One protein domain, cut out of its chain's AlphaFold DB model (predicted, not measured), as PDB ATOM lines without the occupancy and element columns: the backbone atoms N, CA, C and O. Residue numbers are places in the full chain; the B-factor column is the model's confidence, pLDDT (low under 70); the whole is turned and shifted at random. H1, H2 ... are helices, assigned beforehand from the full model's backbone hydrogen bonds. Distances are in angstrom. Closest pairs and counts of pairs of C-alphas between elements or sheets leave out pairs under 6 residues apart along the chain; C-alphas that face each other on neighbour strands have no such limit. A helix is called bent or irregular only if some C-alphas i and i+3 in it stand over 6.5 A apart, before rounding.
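This is residues 13 to 95 of the 95 residues of an uncharacterized protein of Bacteroidetes bacterium ADurb.Bin041 (UniProt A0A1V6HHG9). Two long helices, H1 and H4, meet near their first ends as a V and spread apart from there, and the shorter H2 and H3 follow each other nearly in one line that crosses H1, with H2 between the arms of the V and H3 on the far side of the crossing. The far end of H1 and the start of the loop after it, residues 37 to 42, stick out at one end of the long axis. The printed part has 83 residues with four named helices, H1, H2, H3 and H4 in chain order, and no named strand; its class is all helix. The whole is only just loose, close to compact, with a radius of gyration of the C-alphas of 14.4 A, and it is elongated, spanning 44 by 27 by 17 A.

H1, residues 13 to 39, and H2, residues 48 to 57, form a helical hairpin. They touch, with residues 23 to 31 of H1 alone, at a steep tilt of 44 degrees and run opposite ways; their closest C-alphas are those of Pro 24 and Ala 55, 4.6 A apart. H3, residues 59 to 69, meets H2 only through their link. H3 touches H1, with residues 20 to 24 of H1 alone, at a steep tilt of 46 degrees, opposite ways; the closest C-alphas, of Gly 20 and Asn 59, are 6.2 A apart. H4, residues 73 to 93, forms a helical hairpin with H3, at a shallow tilt of 18 degrees; the closest C-alphas, of Tyr 66 and Gly 76, are 4.9 A apart. H4 touches H2, with residues 83 to 90 of H4 alone, also at a shallow tilt of 18 degrees and opposite ways; the closest C-alphas, of Thr 56 and Thr 83, are 6.7 A apart. H1 and H4 run the same way at a steep tilt of 52 degrees and touch with residues 13 to 21 of H1 and 74 to 83 of H4; the C-alphas of Gly 16 and Thr 75 are closest, at 4.2 A. The helix packing is part aligned, part crossed, with 2 of these 5 touching pairs at a shallow tilt. In H3 and H4 every O i to N i+4 pair is within hydrogen-bond range; in H1 21 of 23 are and in H2 5 of 6.

H1 begins at C-alpha 13, at (-38.940, 38.875, -23.525), and runs 38.8 A to C-alpha 39, at (-59.476, 15.319, -46.532). It is neither bent nor irregular, but only just: C-alphas 21 and 24 are 6.1 A apart. H2 measures 14.9 A and H3 14.7 A. H4 runs 29.9 A and ends at C-alpha 93, at (-34.412, 23.513, -43.619).

The C-alphas of His 42 and Lys 71, the two farthest apart, are 44.4 A from each other. The printed part has no cut and ends at residue 95, the chain's last. The links H2 to H3 and H3 to H4 are tight, and H1 to H2 is short. The mean pLDDT of the printed part is 90.3; residues 39 to 46 and residue 95 are under 70.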
ATOM      1  N   TYR A  13     -39.476  39.614 -22.382       95.88
ATOM      2  CA  TYR A  13     -38.940  38.875 -23.525       95.88
ATOM      3  C   TYR A  13     -39.243  37.378 -23.436       95.88
ATOM      4  O   TYR A  13     -39.690  36.792 -24.413       95.88
ATOM      5  N   LEU A  14     -39.072  36.771 -22.255       94.56
ATOM      6  CA  LEU A  14     -39.357  35.348 -22.048       94.56
ATOM      7  C   LEU A  14     -40.801  35.003 -22.418       94.56
ATOM      8  O   LEU A  14     -41.052  33.991 -23.067       94.56
ATOM      9  N   PHE A  15     -41.747  35.853 -22.022       94.50
ATOM     10  CA  PHE A  15     -43.145  35.615 -22.329       94.50
ATOM     11  C   PHE A  15     -43.425  35.745 -23.831       94.50
ATOM     12  O   PHE A  15     -44.068  34.867 -24.401       94.50
ATOM     13  N   GLY A  16     -42.878  36.773 -24.487       95.62
ATOM     14  CA  GLY A  16     -42.981  36.914 -25.940       95.62
ATOM     15  C   GLY A  16     -42.332  35.760 -26.709       95.62
ATOM     16  O   GLY A  16     -42.881  35.325 -27.717       95.62
ATOM     17  N   ILE A  17     -41.226  35.200 -26.207       96.94
ATOM     18  CA  ILE A  17     -40.581  34.024 -26.805       96.94
ATOM     19  C   ILE A  17     -41.508  32.810 -26.736       96.94
ATOM     20  O   ILE A  17     -41.776  32.186 -27.761       96.94
ATOM     21  N   ILE A  18     -42.031  32.504 -25.544       96.00
ATOM     22  CA  ILE A  18     -42.966  31.386 -25.347       96.00
ATOM     23  C   ILE A  18     -44.164  31.550 -26.280       96.00
ATOM     24  O   ILE A  18     -44.531  30.628 -26.999       96.00
ATOM     25  N   LEU A  19     -44.740  32.748 -26.322       95.38
ATOM     26  CA  LEU A  19     -45.915  33.043 -27.126       95.38
ATOM     27  C   LEU A  19     -45.635  32.939 -28.637       95.38
ATOM     28  O   LEU A  19     -46.446  32.363 -29.366       95.38
ATOM     29  N   GLY A  20     -44.474  33.415 -29.096       96.44
ATOM     30  CA  GLY A  20     -44.034  33.326 -30.490       96.44
ATOM     31  C   GLY A  20     -43.713  31.904 -30.966       96.44
ATOM     32  O   GLY A  20     -43.817  31.644 -32.162       96.44
ATOM     33  N   ILE A  21     -43.361  30.980 -30.062       97.38
ATOM     34  CA  ILE A  21     -43.133  29.556 -30.378       97.38
ATOM     35  C   ILE A  21     -44.428  28.747 -30.246       97.38
ATOM     36  O   ILE A  21     -44.744  27.928 -31.108       97.38
ATOM     37  N   CYS A  22     -45.193  28.961 -29.177       96.62
ATOM     38  CA  CYS A  22     -46.410  28.197 -28.920       96.62
ATOM     39  C   CYS A  22     -47.497  28.493 -29.955       96.62
ATOM     40  O   CYS A  22     -48.204  27.574 -30.361       96.62
ATOM     41  N   THR A  23     -47.632  29.742 -30.407       96.12
ATOM     42  CA  THR A  23     -48.711  30.116 -31.334       96.12
ATOM     43  C   THR A  23     -48.624  29.376 -32.669       96.12
ATOM     44  O   THR A  23     -49.623  28.758 -33.043       96.12
ATOM     45  N   PRO A  24     -47.475  29.339 -33.373       96.31
ATOM     46  CA  PRO A  24     -47.355  28.574 -34.608       96.31
ATOM     47  C   PRO A  24     -47.568  27.074 -34.391       96.31
ATOM     48  O   PRO A  24     -48.182  26.428 -35.230       96.31
ATOM     49  N   VAL A  25     -47.120  26.512 -33.263       96.06
ATOM     50  CA  VAL A  25     -47.327  25.086 -32.948       96.06
ATOM     51  C   VAL A  25     -48.814  24.773 -32.782       96.06
ATOM     52  O   VAL A  25     -49.323  23.855 -33.421       96.06
ATOM     53  N   VAL A  26     -49.524  25.561 -31.969       96.31
ATOM     54  CA  VAL A  26     -50.965  25.386 -31.733       96.31
ATOM     55  C   VAL A  26     -51.751  25.571 -33.028       96.31
ATOM     56  O   VAL A  26     -52.605  24.745 -33.346       96.31
ATOM     57  N   LEU A  27     -51.440  26.609 -33.810       95.69
ATOM     58  CA  LEU A  27     -52.096  26.845 -35.096       95.69
ATOM     59  C   LEU A  27     -51.812  25.735 -36.102       95.69
ATOM     60  O   LEU A  27     -52.726  25.324 -36.805       95.69
ATOM     61  N   TYR A  28     -50.584  25.225 -36.166       94.06
ATOM     62  CA  TYR A  28     -50.240  24.138 -37.075       94.06
ATOM     63  C   TYR A  28     -51.030  22.866 -36.755       94.06
ATOM     64  O   TYR A  28     -51.626  22.282 -37.656       94.06
ATOM     65  N   VAL A  29     -51.097  22.474 -35.477       93.31
ATOM     66  CA  VAL A  29     -51.893  21.316 -35.031       93.31
ATOM     67  C   VAL A  29     -53.375  21.522 -35.341       93.31
ATOM     68  O   VAL A  29     -54.028  20.619 -35.857       93.31
ATOM     69  N   PHE A  30     -53.899  22.720 -35.081       93.56
ATOM     70  CA  PHE A  30     -55.293  23.050 -35.369       93.56
ATOM     71  C   PHE A  30     -55.609  22.990 -36.871       93.56
ATOM     72  O   PHE A  30     -56.605  22.388 -37.270       93.56
ATOM     73  N   ILE A  31     -54.740  23.560 -37.711       91.12
ATOM     74  CA  ILE A  31     -54.870  23.509 -39.171       91.12
ATOM     75  C   ILE A  31     -54.811  22.060 -39.654       91.12
ATOM     76  O   ILE A  31     -55.645  21.674 -40.464       91.12
ATOM     77  N   LEU A  32     -53.879  21.245 -39.153       89.06
ATOM     78  CA  LEU A  32     -53.809  19.829 -39.516       89.06
ATOM     79  C   LEU A  32     -55.096  19.081 -39.162       89.06
ATOM     80  O   LEU A  32     -55.613  18.378 -40.021       89.06
ATOM     81  N   GLY A  33     -55.641  19.278 -37.958       88.69
ATOM     82  CA  GLY A  33     -56.895  18.637 -37.550       88.69
ATOM     83  C   GLY A  33     -58.088  19.058 -38.414       88.69
ATOM     84  O   GLY A  33     -58.895  18.218 -38.807       88.69
ATOM     85  N   ILE A  34     -58.176  20.345 -38.780       88.19
ATOM     86  CA  ILE A  34     -59.186  20.825 -39.736       88.19
ATOM     87  C   ILE A  34     -59.000  20.148 -41.086       88.19
ATOM     88  O   ILE A  34     -59.970  19.691 -41.688       88.19
ATOM     89  N   VAL A  35     -57.768  20.104 -41.589       85.06
ATOM     90  CA  VAL A  35     -57.547  19.549 -42.913       85.06
ATOM     91  C   VAL A  35     -57.800  18.047 -42.918       85.06
ATOM     92  O   VAL A  35     -58.426  17.579 -43.851       85.06
ATOM     93  N   GLU A  36     -57.426  17.295 -41.888       83.62
ATOM     94  CA  GLU A  36     -57.740  15.865 -41.781       83.62
ATOM     95  C   GLU A  36     -59.255  15.603 -41.833       83.62
ATOM     96  O   GLU A  36     -59.707  14.732 -42.579       83.62
ATOM     97  N   LEU A  37     -60.051  16.440 -41.157       84.56
ATOM     98  CA  LEU A  37     -61.513  16.401 -41.239       84.56
ATOM     99  C   LEU A  37     -62.028  16.690 -42.665       84.56
ATOM    100  O   LEU A  37     -63.003  16.083 -43.106       84.56
ATOM    101  N   ILE A  38     -61.367  17.594 -43.397       80.06
ATOM    102  CA  ILE A  38     -61.719  17.983 -44.775       80.06
ATOM    103  C   ILE A  38     -61.190  16.987 -45.823       80.06
ATOM    104  O   ILE A  38     -61.826  16.807 -46.855       80.06
ATOM    105  N   ILE A  39     -60.055  16.314 -45.605       68.94
ATOM    106  CA  ILE A  39     -59.476  15.319 -46.532       68.94
ATOM    107  C   ILE A  39     -60.429  14.135 -46.706       68.94
ATOM    108  O   ILE A  39     -60.504  13.571 -47.801       68.94
ATOM    109  N   HIS A  40     -61.236  13.821 -45.687       64.19
ATOM    110  CA  HIS A  40     -62.346  12.877 -45.819       64.19
ATOM    111  C   HIS A  40     -63.335  13.263 -46.950       64.19
ATOM    112  O   HIS A  40     -64.049  12.407 -47.457       64.19
ATOM    113  N   PHE A  41     -63.299  14.522 -47.413       59.56
ATOM    114  CA  PHE A  41     -64.066  15.105 -48.519       59.56
ATOM    115  C   PHE A  41     -63.231  15.447 -49.784       59.56
ATOM    116  O   PHE A  41     -63.619  16.334 -50.540       59.56
ATOM    117  N   HIS A  42     -62.121  14.743 -50.064       57.62
ATOM    118  CA  HIS A  42     -61.326  14.817 -51.318       57.62
ATOM    119  C   HIS A  42     -60.318  15.973 -51.494       57.62
ATOM    120  O   HIS A  42     -59.947  16.297 -52.624       57.62
ATOM    121  N   PHE A  43     -59.785  16.566 -50.424       59.59
ATOM    122  CA  PHE A  43     -58.584  17.409 -50.553       59.59
ATOM    123  C   PHE A  43     -57.306  16.582 -50.364       59.59
ATOM    124  O   PHE A  43     -57.270  15.664 -49.557       59.59
ATOM    125  N   THR A  44     -56.228  16.900 -51.080       62.59
ATOM    126  CA  THR A  44     -54.892  16.338 -50.812       62.59
ATOM    127  C   THR A  44     -53.958  17.494 -50.477       62.59
ATOM    128  O   THR A  44     -53.757  18.390 -51.300       62.59
ATOM    129  N   ILE A  45     -53.394  17.523 -49.263       64.75
ATOM    130  CA  ILE A  45     -52.375  18.525 -48.927       64.75
ATOM    131  C   ILE A  45     -51.106  18.175 -49.693       64.75
ATOM    132  O   ILE A  45     -50.370  17.268 -49.318       64.75
ATOM    133  N   ASN A  46     -50.813  18.951 -50.731       65.00
ATOM    134  CA  ASN A  46     -49.637  18.719 -51.566       65.00
ATOM    135  C   ASN A  46     -48.328  19.256 -50.942       65.00
ATOM    136  O   ASN A  46     -47.258  19.106 -51.521       65.00
ATOM    137  N   SER A  47     -48.377  19.931 -49.781       74.31
ATOM    138  CA  SER A  47     -47.163  20.397 -49.091       74.31
ATOM    139  C   SER A  47     -47.392  20.726 -47.602       74.31
ATOM    140  O   SER A  47     -47.760  21.859 -47.272       74.31
ATOM    141  N   PRO A  48     -47.138  19.785 -46.672       78.50
ATOM    142  CA  PRO A  48     -47.254  20.034 -45.229       78.50
ATOM    143  C   PRO A  48     -46.275  21.110 -44.729       78.50
ATOM    144  O   PRO A  48     -46.533  21.775 -43.728       78.50
ATOM    145  N   ASN A  49     -45.178  21.352 -45.454       85.50
ATOM    146  CA  ASN A  49     -44.225  22.413 -45.123       85.50
ATOM    147  C   ASN A  49     -44.846  23.811 -45.281       85.50
ATOM    148  O   ASN A  49     -44.676  24.649 -44.397       85.50
ATOM    149  N   LYS A  50     -45.662  24.046 -46.318       87.00
ATOM    150  CA  LYS A  50     -46.346  25.340 -46.507       87.00
ATOM    151  C   LYS A  50     -47.285  25.679 -45.345       87.00
ATOM    152  O   LYS A  50     -47.410  26.847 -44.981       87.00
ATOM    153  N   LEU A  51     -47.888  24.667 -44.715       90.44
ATOM    154  CA  LEU A  51     -48.744  24.853 -43.541       90.44
ATOM    155  C   LEU A  51     -47.959  25.333 -42.310       90.44
ATOM    156  O   LEU A  51     -48.493  26.104 -41.517       90.44
ATOM    157  N   LYS A  52     -46.683  24.950 -42.165       91.38
ATOM    158  CA  LYS A  52     -45.814  25.441 -41.077       91.38
ATOM    159  C   LYS A  52     -45.551  26.943 -41.205       91.38
ATOM    160  O   LYS A  52     -45.617  27.677 -40.216       91.38
ATOM    161  N   LEU A  53     -45.290  27.411 -42.428       92.81
ATOM    162  CA  LEU A  53     -45.095  28.834 -42.701       92.81
ATOM    163  C   LEU A  53     -46.394  29.624 -42.474       92.81
ATOM    164  O   LEU A  53     -46.369  30.676 -41.837       92.81
ATOM    165  N   LEU A  54     -47.535  29.076 -42.910       93.06
ATOM    166  CA  LEU A  54     -48.854  29.660 -42.653       93.06
ATOM    167  C   LEU A  54     -49.147  29.780 -41.150       93.06
ATOM    168  O   LEU A  54     -49.592  30.828 -40.690       93.06
ATOM    169  N   ALA A  55     -48.852  28.741 -40.370       95.44
ATOM    170  CA  ALA A  55     -49.031  28.780 -38.923       95.44
ATOM    171  C   ALA A  55     -48.126  29.832 -38.258       95.44
ATOM    172  O   ALA A  55     -48.553  30.528 -37.336       95.44
ATOM    173  N   THR A  56     -46.904  30.013 -38.771       96.31
ATOM    174  CA  THR A  56     -45.969  31.051 -38.304       96.31
ATOM    175  C   THR A  56     -46.500  32.462 -38.568       96.31
ATOM    176  O   THR A  56     -46.355  33.339 -37.715       96.31
ATOM    177  N   ALA A  57     -47.203  32.679 -39.686       95.88
ATOM    178  CA  ALA A  57     -47.865  33.955 -39.976       95.88
ATOM    179  C   ALA A  57     -48.931  34.334 -38.929       95.88
ATOM    180  O   ALA A  57     -49.213  35.517 -38.741       95.88
ATOM    181  N   GLY A  58     -49.462  33.365 -38.175       95.94
ATOM    182  CA  GLY A  58     -50.356  33.623 -37.046       95.94
ATOM    183  C   GLY A  58     -49.753  34.510 -35.952       95.94
ATOM    184  O   GLY A  58     -50.488  35.231 -35.274       95.94
ATOM    185  N   ASN A  59     -48.421  34.564 -35.831       97.62
ATOM    186  CA  ASN A  59     -47.751  35.485 -34.910       97.62
ATOM    187  C   ASN A  59     -48.017  36.963 -35.227       97.62
ATOM    188  O   ASN A  59     -47.906  37.792 -34.325       97.62
ATOM    189  N   LEU A  60     -48.427  37.312 -36.455       97.06
ATOM    190  CA  LEU A  60     -48.809  38.684 -36.813       97.06
ATOM    191  C   LEU A  60     -49.936  39.228 -35.926       97.06
ATOM    192  O   LEU A  60     -49.953  40.422 -35.619       97.06
ATOM    193  N   ILE A  61     -50.839  38.357 -35.465       96.38
ATOM    194  CA  ILE A  61     -51.919  38.725 -34.541       96.38
ATOM    195  C   ILE A  61     -51.323  39.242 -33.230       96.38
ATOM    196  O   ILE A  61     -51.693  40.315 -32.749       96.38
ATOM    197  N   TRP A  62     -50.352  38.513 -32.683       95.69
ATOM    198  CA  TRP A  62     -49.689  38.875 -31.437       95.69
ATOM    199  C   TRP A  62     -48.769  40.076 -31.582       95.69
ATOM    200  O   TRP A  62     -48.770  40.938 -30.708       95.69
ATOM    201  N   ILE A  63     -48.045  40.179 -32.696       96.56
ATOM    202  CA  ILE A  63     -47.226  41.351 -33.023       96.56
ATOM    203  C   ILE A  63     -48.103  42.609 -32.998       96.56
ATOM    204  O   ILE A  63     -47.800  43.561 -32.279       96.56
ATOM    205  N   ARG A  64     -49.246  42.593 -33.700       95.75
ATOM    206  CA  ARG A  64     -50.189  43.720 -33.695       95.75
ATOM    207  C   ARG A  64     -50.754  43.983 -32.303       95.75
ATOM    208  O   ARG A  64     -50.806  45.134 -31.875       95.75
ATOM    209  N   TYR A  65     -51.187  42.941 -31.599       95.19
ATOM    210  CA  TYR A  65     -51.774  43.084 -30.271       95.19
ATOM    211  C   TYR A  65     -50.791  43.721 -29.277       95.19
ATOM    212  O   TYR A  65     -51.141  44.694 -28.608       95.19
ATOM    213  N   TYR A  66     -49.552  43.230 -29.211       95.38
ATOM    214  CA  TYR A  66     -48.577  43.706 -28.233       95.38
ATOM    215  C   TYR A  66     -47.996  45.079 -28.571       95.38
ATOM    216  O   TYR A  66     -47.838  45.872 -27.646       95.38
ATOM    217  N   PHE A  67     -47.762  45.406 -29.846       95.19
ATOM    218  CA  PHE A  67     -47.267  46.737 -30.216       95.19
ATOM    219  C   PHE A  67     -48.361  47.810 -30.238       95.19
ATOM    220  O   PHE A  67     -48.154  48.907 -29.731       95.19
ATOM    221  N   VAL A  68     -49.536  47.516 -30.804       95.19
ATOM    222  CA  VAL A  68     -50.555  48.548 -31.070       95.19
ATOM    223  C   VAL A  68     -51.566  48.662 -29.934       95.19
ATOM    224  O   VAL A  68     -51.871  49.765 -29.490       95.19
ATOM    225  N   VAL A  69     -52.104  47.531 -29.469       93.25
ATOM    226  CA  VAL A  69     -53.202  47.531 -28.487       93.25
ATOM    227  C   VAL A  69     -52.650  47.674 -27.076       93.25
ATOM    228  O   VAL A  69     -53.083  48.534 -26.314       93.25
ATOM    229  N   LYS A  70     -51.682  46.825 -26.725       92.12
ATOM    230  CA  LYS A  70     -51.197  46.700 -25.353       92.12
ATOM    231  C   LYS A  70     -49.956  47.548 -25.053       92.12
ATOM    232  O   LYS A  70     -49.660  47.773 -23.882       92.12
ATOM    233  N   LYS A  71     -49.236  48.005 -26.083       92.00
ATOM    234  CA  LYS A  71     -47.985  48.781 -25.958       92.00
ATOM    235  C   LYS A  71     -46.955  48.109 -25.030       92.00
ATOM    236  O   LYS A  71     -46.337  48.751 -24.189       92.00
ATOM    237  N   SER A  72     -46.847  46.782 -25.115       93.31
ATOM    238  CA  SER A  72     -45.851  45.985 -24.385       93.31
ATOM    239  C   SER A  72     -44.701  45.658 -25.333       93.31
ATOM    240  O   SER A  72     -44.691  44.600 -25.973       93.31
ATOM    241  N   ASP A  73     -43.772  46.601 -25.465       93.50
ATOM    242  CA  ASP A  73     -42.748  46.562 -26.507       93.50
ATOM    243  C   ASP A  73     -41.819  45.354 -26.367       93.50
ATOM    244  O   ASP A  73     -41.493  44.726 -27.371       93.50
ATOM    245  N   LYS A  74     -41.433  44.952 -25.146       95.81
ATOM    246  CA  LYS A  74     -40.504  43.820 -24.952       95.81
ATOM    247  C   LYS A  74     -41.126  42.517 -25.430       95.81
ATOM    248  O   LYS A  74     -40.480  41.751 -26.147       95.81
ATOM    249  N   THR A  75     -42.382  42.276 -25.058       96.56
ATOM    250  CA  THR A  75     -43.128  41.105 -25.532       96.56
ATOM    251  C   THR A  75     -43.313  41.163 -27.052       96.56
ATOM    252  O   THR A  75     -43.035  40.171 -27.723       96.56
ATOM    253  N   GLY A  76     -43.707  42.316 -27.608       96.19
ATOM    254  CA  GLY A  76     -43.871  42.501 -29.056       96.19
ATOM    255  C   GLY A  76     -42.585  42.227 -29.843       96.19
ATOM    256  O   GLY A  76     -42.602  41.454 -30.804       96.19
ATOM    257  N   PHE A  77     -41.454  42.779 -29.394       97.75
ATOM    258  CA  PHE A  77     -40.140  42.553 -30.000       97.75
ATOM    259  C   PHE A  77     -39.701  41.094 -29.907       97.75
ATOM    260  O   PHE A  77     -39.184  40.562 -30.886       97.75
ATOM    261  N   ALA A  78     -39.932  40.424 -28.776       97.88
ATOM    262  CA  ALA A  78     -39.623  39.003 -28.644       97.88
ATOM    263  C   ALA A  78     -40.434  38.136 -29.618       97.88
ATOM    264  O   ALA A  78     -39.856  37.281 -30.290       97.88
ATOM    265  N   VAL A  79     -41.746  38.375 -29.740       97.75
ATOM    266  CA  VAL A  79     -42.591  37.649 -30.705       97.75
ATOM    267  C   VAL A  79     -42.105  37.905 -32.132       97.75
ATOM    268  O   VAL A  79     -41.975  36.962 -32.915       97.75
ATOM    269  N   LEU A  80     -41.796  39.160 -32.474       98.19
ATOM    270  CA  LEU A  80     -41.273  39.534 -33.788       98.19
ATOM    271  C   LEU A  80     -39.949  38.818 -34.093       98.19
ATOM    272  O   LEU A  80     -39.824  38.190 -35.143       98.19
ATOM    273  N   ALA A  81     -38.991  38.862 -33.166       98.31
ATOM    274  CA  ALA A  81     -37.681  38.237 -33.323       98.31
ATOM    275  C   ALA A  81     -37.795  36.718 -33.520       98.31
ATOM    276  O   ALA A  81     -37.207  36.174 -34.454       98.31
ATOM    277  N   ILE A  82     -38.612  36.039 -32.707       98.19
ATOM    278  CA  ILE A  82     -38.882  34.606 -32.874       98.19
ATOM    279  C   ILE A  82     -39.543  34.317 -34.219       98.19
ATOM    280  O   ILE A  82     -39.171  33.356 -34.885       98.19
ATOM    281  N   THR A  83     -40.479  35.159 -34.656       97.94
ATOM    282  CA  THR A  83     -41.133  34.995 -35.961       97.94
ATOM    283  C   THR A  83     -40.112  35.048 -37.097       97.94
ATOM    284  O   THR A  83     -40.116  34.170 -37.957       97.94
ATOM    285  N   PHE A  84     -39.181  36.006 -37.069       98.06
ATOM    286  CA  PHE A  84     -38.088  36.063 -38.044       98.06
ATOM    287  C   PHE A  84     -37.175  34.836 -37.976       98.06
ATOM    288  O   PHE A  84     -36.878  34.256 -39.018       98.06
ATOM    289  N   ILE A  85     -36.773  34.400 -36.778       98.06
ATOM    290  CA  ILE A  85     -35.943  33.197 -36.599       98.06
ATOM    291  C   ILE A  85     -36.637  31.963 -37.189       98.06
ATOM    292  O   ILE A  85     -35.997  31.188 -37.899       98.06
ATOM    293  N   LEU A  86     -37.939  31.789 -36.946       96.19
ATOM    294  CA  LEU A  86     -38.718  30.669 -37.479       96.19
ATOM    295  C   LEU A  86     -38.833  30.725 -39.007       96.19
ATOM    296  O   LEU A  86     -38.659  29.698 -39.659       96.19
ATOM    297  N   ILE A  87     -39.074  31.907 -39.582       96.06
ATOM    298  CA  ILE A  87     -39.136  32.093 -41.039       96.06
ATOM    299  C   ILE A  87     -37.778  31.783 -41.679       96.06
ATOM    300  O   ILE A  87     -37.713  31.027 -42.645       96.06
ATOM    301  N   ILE A  88     -36.684  32.317 -41.132       97.19
ATOM    302  CA  ILE A  88     -35.329  32.044 -41.633       97.19
ATOM    303  C   ILE A  88     -35.025  30.545 -41.534       97.19
ATOM    304  O   ILE A  88     -34.592  29.938 -42.511       97.19
ATOM    305  N   SER A  89     -35.325  29.928 -40.388       95.62
ATOM    306  CA  SER A  89     -35.153  28.484 -40.186       95.62
ATOM    307  C   SER A  89     -35.967  27.677 -41.199       95.62
ATOM    308  O   SER A  89     -35.468  26.699 -41.748       95.62
ATOM    309  N   TYR A  90     -37.196  28.100 -41.503       94.12
ATOM    310  CA  TYR A  90     -38.027  27.449 -42.508       94.12
ATOM    311  C   TYR A  90     -37.325  27.394 -43.871       94.12
ATOM    312  O   TYR A  90     -37.206  26.316 -44.450       94.12
ATOM    313  N   PHE A  91     -36.800  28.523 -44.350       93.94
ATOM    314  CA  PHE A  91     -36.104  28.575 -45.638       93.94
ATOM    315  C   PHE A  91     -34.767  27.822 -45.644       93.94
ATOM    316  O   PHE A  91     -34.381  27.292 -46.684       93.94
ATOM    317  N   ILE A  92     -34.077  27.733 -44.501       94.56
ATOM    318  CA  ILE A  92     -32.838  26.949 -44.374       94.56
ATOM    319  C   ILE A  92     -33.123  25.441 -44.454       94.56
ATOM    320  O   ILE A  92     -32.390  24.721 -45.129       94.56
ATOM    321  N   PHE A  93     -34.172  24.954 -43.780       91.69
ATOM    322  CA  PHE A  93     -34.412  23.513 -43.619       91.69
ATOM    323  C   PHE A  93     -35.400  22.898 -44.621       91.69
ATOM    324  O   PHE A  93     -35.340  21.692 -44.849       91.69
ATOM    325  N   TYR A  94     -36.320  23.677 -45.198       84.38
ATOM    326  CA  TYR A  94     -37.472  23.148 -45.949       84.38
ATOM    327  C   TYR A  94     -37.581  23.642 -47.398       84.38
ATOM    328  O   TYR A  94     -38.668  23.529 -47.961       84.38
ATOM    329  N   LYS A  95     -36.478  24.182 -47.940       64.81
ATOM    330  CA  LYS A  95     -36.298  24.780 -49.277       64.81
ATOM    331  C   LYS A  95     -37.406  24.491 -50.299       64.81
ATOM    332  O   LYS A  95     -37.567  23.315 -50.694       64.81
TER     333      LYS A  95